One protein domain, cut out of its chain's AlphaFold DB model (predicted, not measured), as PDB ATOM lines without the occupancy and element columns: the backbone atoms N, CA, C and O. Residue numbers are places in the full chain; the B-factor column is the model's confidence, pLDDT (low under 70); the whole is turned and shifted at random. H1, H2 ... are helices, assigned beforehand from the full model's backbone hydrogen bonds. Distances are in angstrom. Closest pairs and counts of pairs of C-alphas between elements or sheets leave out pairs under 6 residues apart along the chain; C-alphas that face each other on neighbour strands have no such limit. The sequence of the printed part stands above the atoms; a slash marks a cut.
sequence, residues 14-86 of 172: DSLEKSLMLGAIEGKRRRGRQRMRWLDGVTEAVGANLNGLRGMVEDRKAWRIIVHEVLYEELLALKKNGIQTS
ATOM      1  N   ASP A  14     100.757 112.762 140.164       71.50
ATOM      2  CA  ASP A  14     101.942 113.339 140.812       71.50
ATOM      3  C   ASP A  14     102.888 112.349 141.531       71.50
ATOM      4  O   ASP A  14     103.526 112.701 142.519       71.50
ATOM      5  N   SER A  15     103.022 111.109 141.030       82.69
ATOM      6  CA  SER A  15     103.983 110.142 141.586       82.69
ATOM      7  C   SER A  15     105.376 110.284 140.962       82.69
ATOM      8  O   SER A  15     105.524 110.577 139.767       82.69
ATOM      9  N   LEU A  16     106.410 110.061 141.776       78.06
ATOM     10  CA  LEU A  16     107.807 110.101 141.341       78.06
ATOM     11  C   LEU A  16     108.071 109.054 140.261       78.06
ATOM     12  O   LEU A  16     108.655 109.368 139.234       78.06
ATOM     13  N   GLU A  17     107.588 107.830 140.450       77.94
ATOM     14  CA  GLU A  17     107.800 106.720 139.521       77.94
ATOM     15  C   GLU A  17     107.178 107.013 138.158       77.94
ATOM     16  O   GLU A  17     107.773 106.719 137.126       77.94
ATOM     17  N   LYS A  18     105.993 107.631 138.137       79.56
ATOM     18  CA  LYS A  18     105.367 108.081 136.897       79.56
ATOM     19  C   LYS A  18     106.193 109.184 136.243       79.56
ATOM     20  O   LYS A  18     106.353 109.147 135.033       79.56
ATOM     21  N   SER A  19     106.726 110.127 137.016       77.12
ATOM     22  CA  SER A  19     107.560 111.216 136.487       77.12
ATOM     23  C   SER A  19     108.882 110.691 135.914       77.12
ATOM     24  O   SER A  19     109.248 111.068 134.811       77.12
ATOM     25  N   LEU A  20     109.537 109.746 136.595       75.00
ATOM     26  CA  LEU A  20     110.779 109.108 136.145       75.00
ATOM     27  C   LEU A  20     110.582 108.235 134.902       75.00
ATOM     28  O   LEU A  20     111.374 108.297 133.970       75.00
ATOM     29  N   MET A  21     109.510 107.440 134.850       73.12
ATOM     30  CA  MET A  21     109.209 106.594 133.684       73.12
ATOM     31  C   MET A  21     108.823 107.406 132.443       73.12
ATOM     32  O   MET A  21     108.888 106.899 131.322       73.12
ATOM     33  N   LEU A  22     108.355 108.633 132.655       72.19
ATOM     34  CA  LEU A  22     107.934 109.549 131.609       72.19
ATOM     35  C   LEU A  22     109.027 110.557 131.223       72.19
ATOM     36  O   LEU A  22     108.974 111.060 130.103       72.19
ATOM     37  N   GLY A  23     109.998 110.820 132.096       69.69
ATOM     38  CA  GLY A  23     111.015 111.860 131.932       69.69
ATOM     39  C   GLY A  23     110.469 113.287 132.103       69.69
ATOM     40  O   GLY A  23     109.264 113.547 131.976       69.69
ATOM     41  N   ALA A  24     111.366 114.230 132.381       64.25
ATOM     42  CA  ALA A  24     111.130 115.665 132.369       64.25
ATOM     43  C   ALA A  24     110.961 116.140 130.918       64.25
ATOM     44  O   ALA A  24     111.913 116.520 130.246       64.25
ATOM     45  N   ILE A  25     109.730 116.088 130.406       64.75
ATOM     46  CA  ILE A  25     109.425 116.488 129.026       64.75
ATOM     47  C   ILE A  25     108.609 117.778 129.024       64.75
ATOM     48  O   ILE A  25     107.493 117.817 129.552       64.75
ATOM     49  N   GLU A  26     109.125 118.811 128.357       56.84
ATOM     50  CA  GLU A  26     108.371 120.032 128.088       56.84
ATOM     51  C   GLU A  26     107.257 119.775 127.058       56.84
ATOM     52  O   GLU A  26     107.478 119.452 125.887       56.84
ATOM     53  N   GLY A  27     106.011 119.930 127.509       60.62
ATOM     54  CA  GLY A  27     104.827 119.913 126.655       60.62
ATOM     55  C   GLY A  27     104.186 118.537 126.418       60.62
ATOM     56  O   GLY A  27     104.777 117.464 126.541       60.62
ATOM     57  N   LYS A  28     102.899 118.571 126.055       66.25
ATOM     58  CA  LYS A  28     102.084 117.397 125.702       66.25
ATOM     59  C   LYS A  28     101.508 117.588 124.303       66.25
ATOM     60  O   LYS A  28     101.169 118.702 123.913       66.25
ATOM     61  N   ARG A  29     101.357 116.505 123.533       68.56
ATOM     62  CA  ARG A  29     100.612 116.549 122.261       68.56
ATOM     63  C   ARG A  29      99.142 116.873 122.543       68.56
ATOM     64  O   ARG A  29      98.651 116.608 123.637       68.56
ATOM     65  N   ARG A  30      98.408 117.334 121.525       70.19
ATOM     66  CA  ARG A  30      96.976 117.718 121.596       70.19
ATOM     67  C   ARG A  30      96.051 116.691 122.285       70.19
ATOM     68  O   ARG A  30      95.017 117.070 122.808       70.19
ATOM     69  N   ARG A  31      96.425 115.402 122.306       73.94
ATOM     70  CA  ARG A  31      95.695 114.296 122.970       73.94
ATOM     71  C   ARG A  31      96.294 113.856 124.320       73.94
ATOM     72  O   ARG A  31      96.068 112.735 124.756       73.94
ATOM     73  N   GLY A  32      97.148 114.670 124.938       68.19
ATOM     74  CA  GLY A  32      97.793 114.369 126.223       68.19
ATOM     75  C   GLY A  32      98.944 113.355 126.173       68.19
ATOM     76  O   GLY A  32      99.549 113.079 127.207       68.19
ATOM     77  N   ARG A  33      99.287 112.811 124.996       68.25
ATOM     78  CA  ARG A  33     100.441 111.912 124.815       68.25
ATOM     79  C   ARG A  33     101.743 112.716 124.857       68.25
ATOM     80  O   ARG A  33     101.807 113.795 124.269       68.25
ATOM     81  N   GLN A  34     102.775 112.192 125.513       67.12
ATOM     82  CA  GLN A  34     104.093 112.834 125.530       67.12
ATOM     83  C   GLN A  34     104.681 112.990 124.125       67.12
ATOM     84  O   GLN A  34     104.404 112.190 123.225       67.12
ATOM     85  N   ARG A  35     105.461 114.065 123.940       67.94
ATOM     86  CA  ARG A  35     106.088 114.395 122.656       67.94
ATOM     87  C   ARG A  35     107.245 113.450 122.325       67.94
ATOM     88  O   ARG A  35     107.326 113.058 121.162       67.94
ATOM     89  N   MET A  36     108.018 113.037 123.329       65.81
ATOM     90  CA  MET A  36     109.121 112.074 123.227       65.81
ATOM     91  C   MET A  36     108.908 110.890 124.179       65.81
ATOM     92  O   MET A  36     108.123 110.987 125.126       65.81
ATOM     93  N   ARG A  37     109.552 109.753 123.911       70.94
ATOM     94  CA  ARG A  37     109.683 108.643 124.865       70.94
ATOM     95  C   ARG A  37     110.904 108.869 125.749       70.94
ATOM     96  O   ARG A  37     111.884 109.446 125.304       70.94
ATOM     97  N   TRP A  38     110.897 108.287 126.945       72.50
ATOM     98  CA  TRP A  38     112.080 108.241 127.812       72.50
ATOM     99  C   TRP A  38     113.332 107.695 127.089       72.50
ATOM    100  O   TRP A  38     114.418 108.235 127.235       72.50
ATOM    101  N   LEU A  39     113.171 106.688 126.216       72.00
ATOM    102  CA  LEU A  39     114.265 106.184 125.367       72.00
ATOM    103  C   LEU A  39     114.840 107.240 124.409       72.00
ATOM    104  O   LEU A  39     116.030 107.190 124.109       72.00
ATOM    105  N   ASP A  40     114.020 108.177 123.936       73.38
ATOM    106  CA  ASP A  40     114.483 109.273 123.081       73.38
ATOM    107  C   ASP A  40     115.319 110.260 123.914       73.38
ATOM    108  O   ASP A  40     116.367 110.694 123.452       73.38
ATOM    109  N   GLY A  41     114.934 110.513 125.174       72.56
ATOM    110  CA  GLY A  41     115.736 111.295 126.126       72.56
ATOM    111  C   GLY A  41     117.084 110.641 126.457       72.56
ATOM    112  O   GLY A  41     118.107 111.312 126.477       72.56
ATOM    113  N   VAL A  42     117.125 109.310 126.607       71.94
ATOM    114  CA  VAL A  42     118.391 108.561 126.747       71.94
ATOM    115  C   VAL A  42     119.254 108.702 125.489       71.94
ATOM    116  O   VAL A  42     120.460 108.899 125.583       71.94
ATOM    117  N   THR A  43     118.648 108.605 124.305       77.44
ATOM    118  CA  THR A  43     119.345 108.744 123.012       77.44
ATOM    119  C   THR A  43     119.957 110.142 122.867       77.44
ATOM    120  O   THR A  43     121.103 110.266 122.438       77.44
ATOM    121  N   GLU A  44     119.217 111.179 123.266       76.38
ATOM    122  CA  GLU A  44     119.662 112.576 123.278       76.38
ATOM    123  C   GLU A  44     120.790 112.809 124.292       76.38
ATOM    124  O   GLU A  44     121.851 113.297 123.913       76.38
ATOM    125  N   ALA A  45     120.611 112.380 125.545       69.94
ATOM    126  CA  ALA A  45     121.601 112.559 126.609       69.94
ATOM    127  C   ALA A  45     122.921 111.817 126.334       69.94
ATOM    128  O   ALA A  45     123.996 112.285 126.702       69.94
ATOM    129  N   VAL A  46     122.853 110.653 125.682       72.62
ATOM    130  CA  VAL A  46     124.030 109.828 125.361       72.62
ATOM    131  C   VAL A  46     124.653 110.215 124.013       72.62
ATOM    132  O   VAL A  46     125.804 109.873 123.748       72.62
ATOM    133  N   GLY A  47     123.916 110.913 123.143       76.75
ATOM    134  CA  GLY A  47     124.355 111.222 121.779       76.75
ATOM    135  C   GLY A  47     124.511 109.979 120.891       76.75
ATOM    136  O   GLY A  47     125.286 109.993 119.936       76.75
ATOM    137  N   ALA A  48     123.806 108.886 121.205       79.06
ATOM    138  CA  ALA A  48     123.906 107.609 120.499       79.06
ATOM    139  C   ALA A  48     122.530 107.117 120.050       79.06
ATOM    140  O   ALA A  48     121.581 107.121 120.825       79.06
ATOM    141  N   ASN A  49     122.428 106.629 118.808       81.00
ATOM    142  CA  ASN A  49     121.195 106.029 118.288       81.00
ATOM    143  C   ASN A  49     120.885 104.667 118.952       81.00
ATOM    144  O   ASN A  49     121.728 104.085 119.633       81.00
ATOM    145  N   LEU A  50     119.691 104.110 118.711       77.00
ATOM    146  CA  LEU A  50     119.259 102.827 119.296       77.00
ATOM    147  C   LEU A  50     120.231 101.660 119.037       77.00
ATOM    148  O   LEU A  50     120.380 100.791 119.895       77.00
ATOM    149  N   ASN A  51     120.908 101.639 117.885       78.81
ATOM    150  CA  ASN A  51     121.902 100.610 117.571       78.81
ATOM    151  C   ASN A  51     123.194 100.814 118.377       78.81
ATOM    152  O   ASN A  51     123.763  99.843 118.871       78.81
ATOM    153  N   GLY A  52     123.615 102.066 118.572       76.25
ATOM    154  CA  GLY A  52     124.713 102.432 119.466       76.25
ATOM    155  C   GLY A  52     124.407 102.072 120.920       76.25
ATOM    156  O   GLY A  52     125.222 101.427 121.573       76.25
ATOM    157  N   LEU A  53     123.194 102.375 121.395       72.19
ATOM    158  CA  LEU A  53     122.725 101.969 122.723       72.19
ATOM    159  C   LEU A  53     122.709 100.443 122.873       72.19
ATOM    160  O   LEU A  53     123.130  99.925 123.903       72.19
ATOM    161  N   ARG A  54     122.284  99.700 121.841       75.94
ATOM    162  CA  ARG A  54     122.326  98.229 121.845       75.94
ATOM    163  C   ARG A  54     123.751  97.700 122.016       75.94
ATOM    164  O   ARG A  54     123.933  96.777 122.802       75.94
ATOM    165  N   GLY A  55     124.736  98.301 121.345       72.81
ATOM    166  CA  GLY A  55     126.153  97.970 121.536       72.81
ATOM    167  C   GLY A  55     126.662  98.331 122.937       72.81
ATOM    168  O   GLY A  55     127.382  97.557 123.555       72.81
ATOM    169  N   MET A  56     126.219  99.457 123.501       70.06
ATOM    170  CA  MET A  56     126.586  99.863 124.866       70.06
ATOM    171  C   MET A  56     126.001  98.948 125.950       70.06
ATOM    172  O   MET A  56     126.605  98.797 127.005       70.06
ATOM    173  N   VAL A  57     124.849  98.311 125.711       74.62
ATOM    174  CA  VAL A  57     124.243  97.346 126.650       74.62
ATOM    175  C   VAL A  57     125.087  96.072 126.799       74.62
ATOM    176  O   VAL A  57     124.977  95.394 127.829       74.62
ATOM    177  N   GLU A  58     125.926  95.748 125.806       70.94
ATOM    178  CA  GLU A  58     126.887  94.639 125.889       70.94
ATOM    179  C   GLU A  58     127.937  94.914 126.973       70.94
ATOM    180  O   GLU A  58     128.259  94.024 127.767       70.94
ATOM    181  N   ASP A  59     128.371  96.171 127.109       71.31
ATOM    182  CA  ASP A  59     129.144  96.618 128.261       71.31
ATOM    183  C   ASP A  59     128.218  96.971 129.435       71.31
ATOM    184  O   ASP A  59     127.788  98.106 129.664       71.31
ATOM    185  N   ARG A  60     127.952  95.958 130.260       72.75
ATOM    186  CA  ARG A  60     127.164  96.095 131.493       72.75
ATOM    187  C   ARG A  60     127.713  97.141 132.468       72.75
ATOM    188  O   ARG A  60     126.932  97.597 133.305       72.75
ATOM    189  N   LYS A  61     129.012  97.464 132.447       73.81
ATOM    190  CA  LYS A  61     129.597  98.493 133.318       73.81
ATOM    191  C   LYS A  61     129.272  99.874 132.761       73.81
ATOM    192  O   LYS A  61     128.675 100.674 133.480       73.81
ATOM    193  N   ALA A  62     129.575 100.115 131.487       73.44
ATOM    194  CA  ALA A  62     129.256 101.375 130.815       73.44
ATOM    195  C   ALA A  62     127.753 101.682 130.873       73.44
ATOM    196  O   ALA A  62     127.357 102.792 131.225       73.44
ATOM    197  N   TRP A  63     126.908 100.675 130.641       79.88
ATOM    198  CA  TRP A  63     125.458 100.830 130.706       79.88
ATOM    199  C   TRP A  63     124.955 101.287 132.082       79.88
ATOM    200  O   TRP A  63     124.090 102.154 132.160       79.88
ATOM    201  N   ARG A  64     125.501 100.750 133.186       82.12
ATOM    202  CA  ARG A  64     125.114 101.181 134.546       82.12
ATOM    203  C   ARG A  64     125.446 102.646 134.794       82.12
ATOM    204  O   ARG A  64     124.622 103.352 135.366       82.12
ATOM    205  N   ILE A  65     126.635 103.071 134.365       81.69
ATOM    206  CA  ILE A  65     127.100 104.454 134.510       81.69
ATOM    207  C   ILE A  65     126.165 105.385 133.738       81.69
ATOM    208  O   ILE A  65     125.651 106.340 134.310       81.69
ATOM    209  N   ILE A  66     125.879 105.056 132.476       81.38
ATOM    210  CA  ILE A  66     124.996 105.845 131.611       81.38
ATOM    211  C   ILE A  66     123.589 105.954 132.203       81.38
ATOM    212  O   ILE A  66     123.053 107.051 132.319       81.38
ATOM    213  N   VAL A  67     122.985 104.833 132.605       84.25
ATOM    214  CA  VAL A  67     121.628 104.835 133.171       84.25
ATOM    215  C   VAL A  67     121.561 105.654 134.454       84.25
ATOM    216  O   VAL A  67     120.584 106.370 134.667       84.25
ATOM    217  N   HIS A  68     122.579 105.556 135.310       87.69
ATOM    218  CA  HIS A  68     122.633 106.351 136.529       87.69
ATOM    219  C   HIS A  68     122.772 107.847 136.236       87.69
ATOM    220  O   HIS A  68     122.091 108.644 136.875       87.69
ATOM    221  N   GLU A  69     123.607 108.222 135.265       84.25
ATOM    222  CA  GLU A  69     123.791 109.622 134.876       84.25
ATOM    223  C   GLU A  69     122.503 110.220 134.309       84.25
ATOM    224  O   GLU A  69     122.051 111.263 134.770       84.25
ATOM    225  N   VAL A  70     121.839 109.511 133.388       84.38
ATOM    226  CA  VAL A  70     120.554 109.961 132.833       84.38
ATOM    227  C   VAL A  70     119.501 110.098 133.934       84.38
ATOM    228  O   VAL A  70     118.768 111.079 133.966       84.38
ATOM    229  N   LEU A  71     119.432 109.148 134.870       86.12
ATOM    230  CA  LEU A  71     118.505 109.242 135.999       86.12
ATOM    231  C   LEU A  71     118.788 110.469 136.880       86.12
ATOM    232  O   LEU A  71     117.854 111.104 137.366       86.12
ATOM    233  N   TYR A  72     120.061 110.784 137.101       87.06
ATOM    234  CA  TYR A  72     120.468 111.935 137.893       87.06
ATOM    235  C   TYR A  72     120.064 113.256 137.217       87.06
ATOM    236  O   TYR A  72     119.440 114.100 137.861       87.06
ATOM    237  N   GLU A  73     120.323 113.396 135.916       83.06
ATOM    238  CA  GLU A  73     119.901 114.558 135.118       83.06
ATOM    239  C   GLU A  73     118.373 114.734 135.114       83.06
ATOM    240  O   GLU A  73     117.858 115.837 135.291       83.06
ATOM    241  N   GLU A  74     117.619 113.637 135.018       83.81
ATOM    242  CA  GLU A  74     116.154 113.653 135.104       83.81
ATOM    243  C   GLU A  74     115.654 114.155 136.469       83.81
ATOM    244  O   GLU A  74     114.711 114.947 136.554       83.81
ATOM    245  N   LEU A  75     116.292 113.738 137.568       87.44
ATOM    246  CA  LEU A  75     115.952 114.227 138.908       87.44
ATOM    247  C   LEU A  75     116.245 115.724 139.066       87.44
ATOM    248  O   LEU A  75     115.443 116.433 139.686       87.44
ATOM    249  N   LEU A  76     117.347 116.208 138.483       85.81
ATOM    250  CA  LEU A  76     117.681 117.632 138.445       85.81
ATOM    251  C   LEU A  76     116.650 118.427 137.637       85.81
ATOM    252  O   LEU A  76     116.129 119.431 138.130       85.81
ATOM    253  N   ALA A  77     116.281 117.949 136.447       83.88
ATOM    254  CA  ALA A  77     115.279 118.584 135.592       83.88
ATOM    255  C   ALA A  77     113.894 118.650 136.264       83.88
ATOM    256  O   ALA A  77     113.189 119.657 136.172       83.88
ATOM    257  N   LEU A  78     113.523 117.616 137.030       84.12
ATOM    258  CA  LEU A  78     112.297 117.585 137.838       84.12
ATOM    259  C   LEU A  78     112.388 118.391 139.147       84.12
ATOM    260  O   LEU A  78     111.421 118.407 139.919       84.12
ATOM    261  N   LYS A  79     113.526 119.044 139.423       85.31
ATOM    262  CA  LYS A  79     113.813 119.791 140.662       85.31
ATOM    263  C   LYS A  79     113.624 118.938 141.924       85.31
ATOM    264  O   LYS A  79     113.153 119.418 142.958       85.31
ATOM    265  N   LYS A  80     113.964 117.645 141.857       84.75
ATOM    266  CA  LYS A  80     113.851 116.674 142.960       84.75
ATOM    267  C   LYS A  80     115.141 116.592 143.778       84.75
ATOM    268  O   LYS A  80     115.669 115.514 144.023       84.75
ATOM    269  N   ASN A  81     115.602 117.738 144.275       84.06
ATOM    270  CA  ASN A  81     116.905 117.883 144.942       84.06
ATOM    271  C   ASN A  81     117.030 117.109 146.270       84.06
ATOM    272  O   ASN A  81     118.135 116.904 146.758       84.06
ATOM    273  N   GLY A  82     115.912 116.683 146.868       88.38
ATOM    274  CA  GLY A  82     115.907 115.853 148.079       88.38
ATOM    275  C   GLY A  82     116.179 114.366 147.827       88.38
ATOM    276  O   GLY A  82     116.265 113.601 148.783       88.38
ATOM    277  N   ILE A  83     116.277 113.940 146.563       89.00
ATOM    278  CA  ILE A  83     116.510 112.544 146.189       89.00
ATOM    279  C   ILE A  83     117.957 112.390 145.751       89.00
ATOM    280  O   ILE A  83     118.373 112.945 144.737       89.00
ATOM    281  N   GLN A  84     118.709 111.603 146.510       90.00
ATOM    282  CA  GLN A  84     120.091 111.279 146.195       90.00
ATOM    283  C   GLN A  84     120.172 109.913 145.524       90.00
ATOM    284  O   GLN A  84     119.439 108.989 145.884       90.00
ATOM    285  N   THR A  85     121.059 109.784 144.542       90.81
ATOM    286  CA  THR A  85     121.280 108.532 143.819       90.81
ATOM    287  C   THR A  85     122.745 108.130 143.898       90.81
ATOM    288  O   THR A  85     123.647 108.957 143.736       90.81
ATOM    289  N   SER A  86     122.974 106.839 144.125       93.00
ATOM    290  CA  SER A  86     124.300 106.227 144.111       93.00
ATOM    291  C   SER A  86     124.289 105.000 143.205       93.00
ATOM    292  O   SER A  86     123.448 104.112 143.356       93.00
TER     293      SER A  86
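AT A GLANCE: This is residues 14 to 86 of the 172 residues of an uncharacterized protein of Paroedura picta (UniProt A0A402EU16). One long helix, H4, forms one side of a flat, loosely joined domain, and three short helices, H1, H2 and H3, meet it one after another along its length, from near its last residues to its first, with few contacts. Between H1 and H2 a long loop, residues 23 to 37, swings away from the helices and back, while the last residues, 78 to 86, leave the end of H4 and fold back along it, away from H2 and H3. The printed part has 73 residues with four named helices, in the order H1, H2, H3, H4, and no named strand; the class is all helix. The whole is only just compact, close to loose, with a radius of gyration of the C-alphas of 13.2 A and spans of 36 by 31 by 16 A.

IN THESE COORDINATES: H1 is residues 16 to 22, 9.7 A from first to last C-alpha, and begins at C-alpha 16 at (107.807, 110.101, 141.341). H2 is residues 38 to 46, 12.3 A long, beginning at C-alpha 38 at (112.080, 108.241, 127.812). H3 is residues 50 to 58, 13.0 A long. H4, the longest helix, is residues 60 to 77, 25.8 A long, and ends at C-alpha 77 at (115.279, 118.584, 135.592).

HOW THE PARTS SIT: H4 is the hub, touching the three other helices. H1 only just touches H4, with 3 pairs of C-alphas within 8 A; on H4 residues 71 to 75 alone take part, and the closest C-alphas, of Leu 20 and Glu 74, are 7.1 A apart. H1 and H4 run opposite ways at a steep tilt of 69.9 degrees, only just short of about perpendicular. H2 only just touches residues 66 to 70 of H4, also with 3 pairs; the closest C-alphas are those of Val 42 and Val 70, 6.6 A apart, and the lines are about perpendicular at 75 degrees. H3 and H4 touch only at the corner by their link, and only just, with 3 pairs; on H4 residues 62 to 63 alone take part. Their closest C-alphas are those of Val 57 and Trp 63, 5.5 A apart, and they run opposite ways at a steep tilt of 57 degrees. H2 is close to but not clearly touching H1, with the closest C-alphas, of Leu 22 and Trp 38, 5.8 A apart. H1 and H3 are apart. In H1, H2 and H4 every O i to N i+4 pair is within hydrogen-bond range; in H3 it is 4 of 5.

THE WHOLE: The C-alphas farthest apart are those of Arg 30 and Lys 61, at 39.6 A. The printed part has no cut. The link from H1 to H2, 15 residues, is long; those from H2 to H3 and from H3 to H4 are tight. The mean pLDDT of the printed part is 76.7, and residues 23 to 29, 32 to 36 and 45 are under 70.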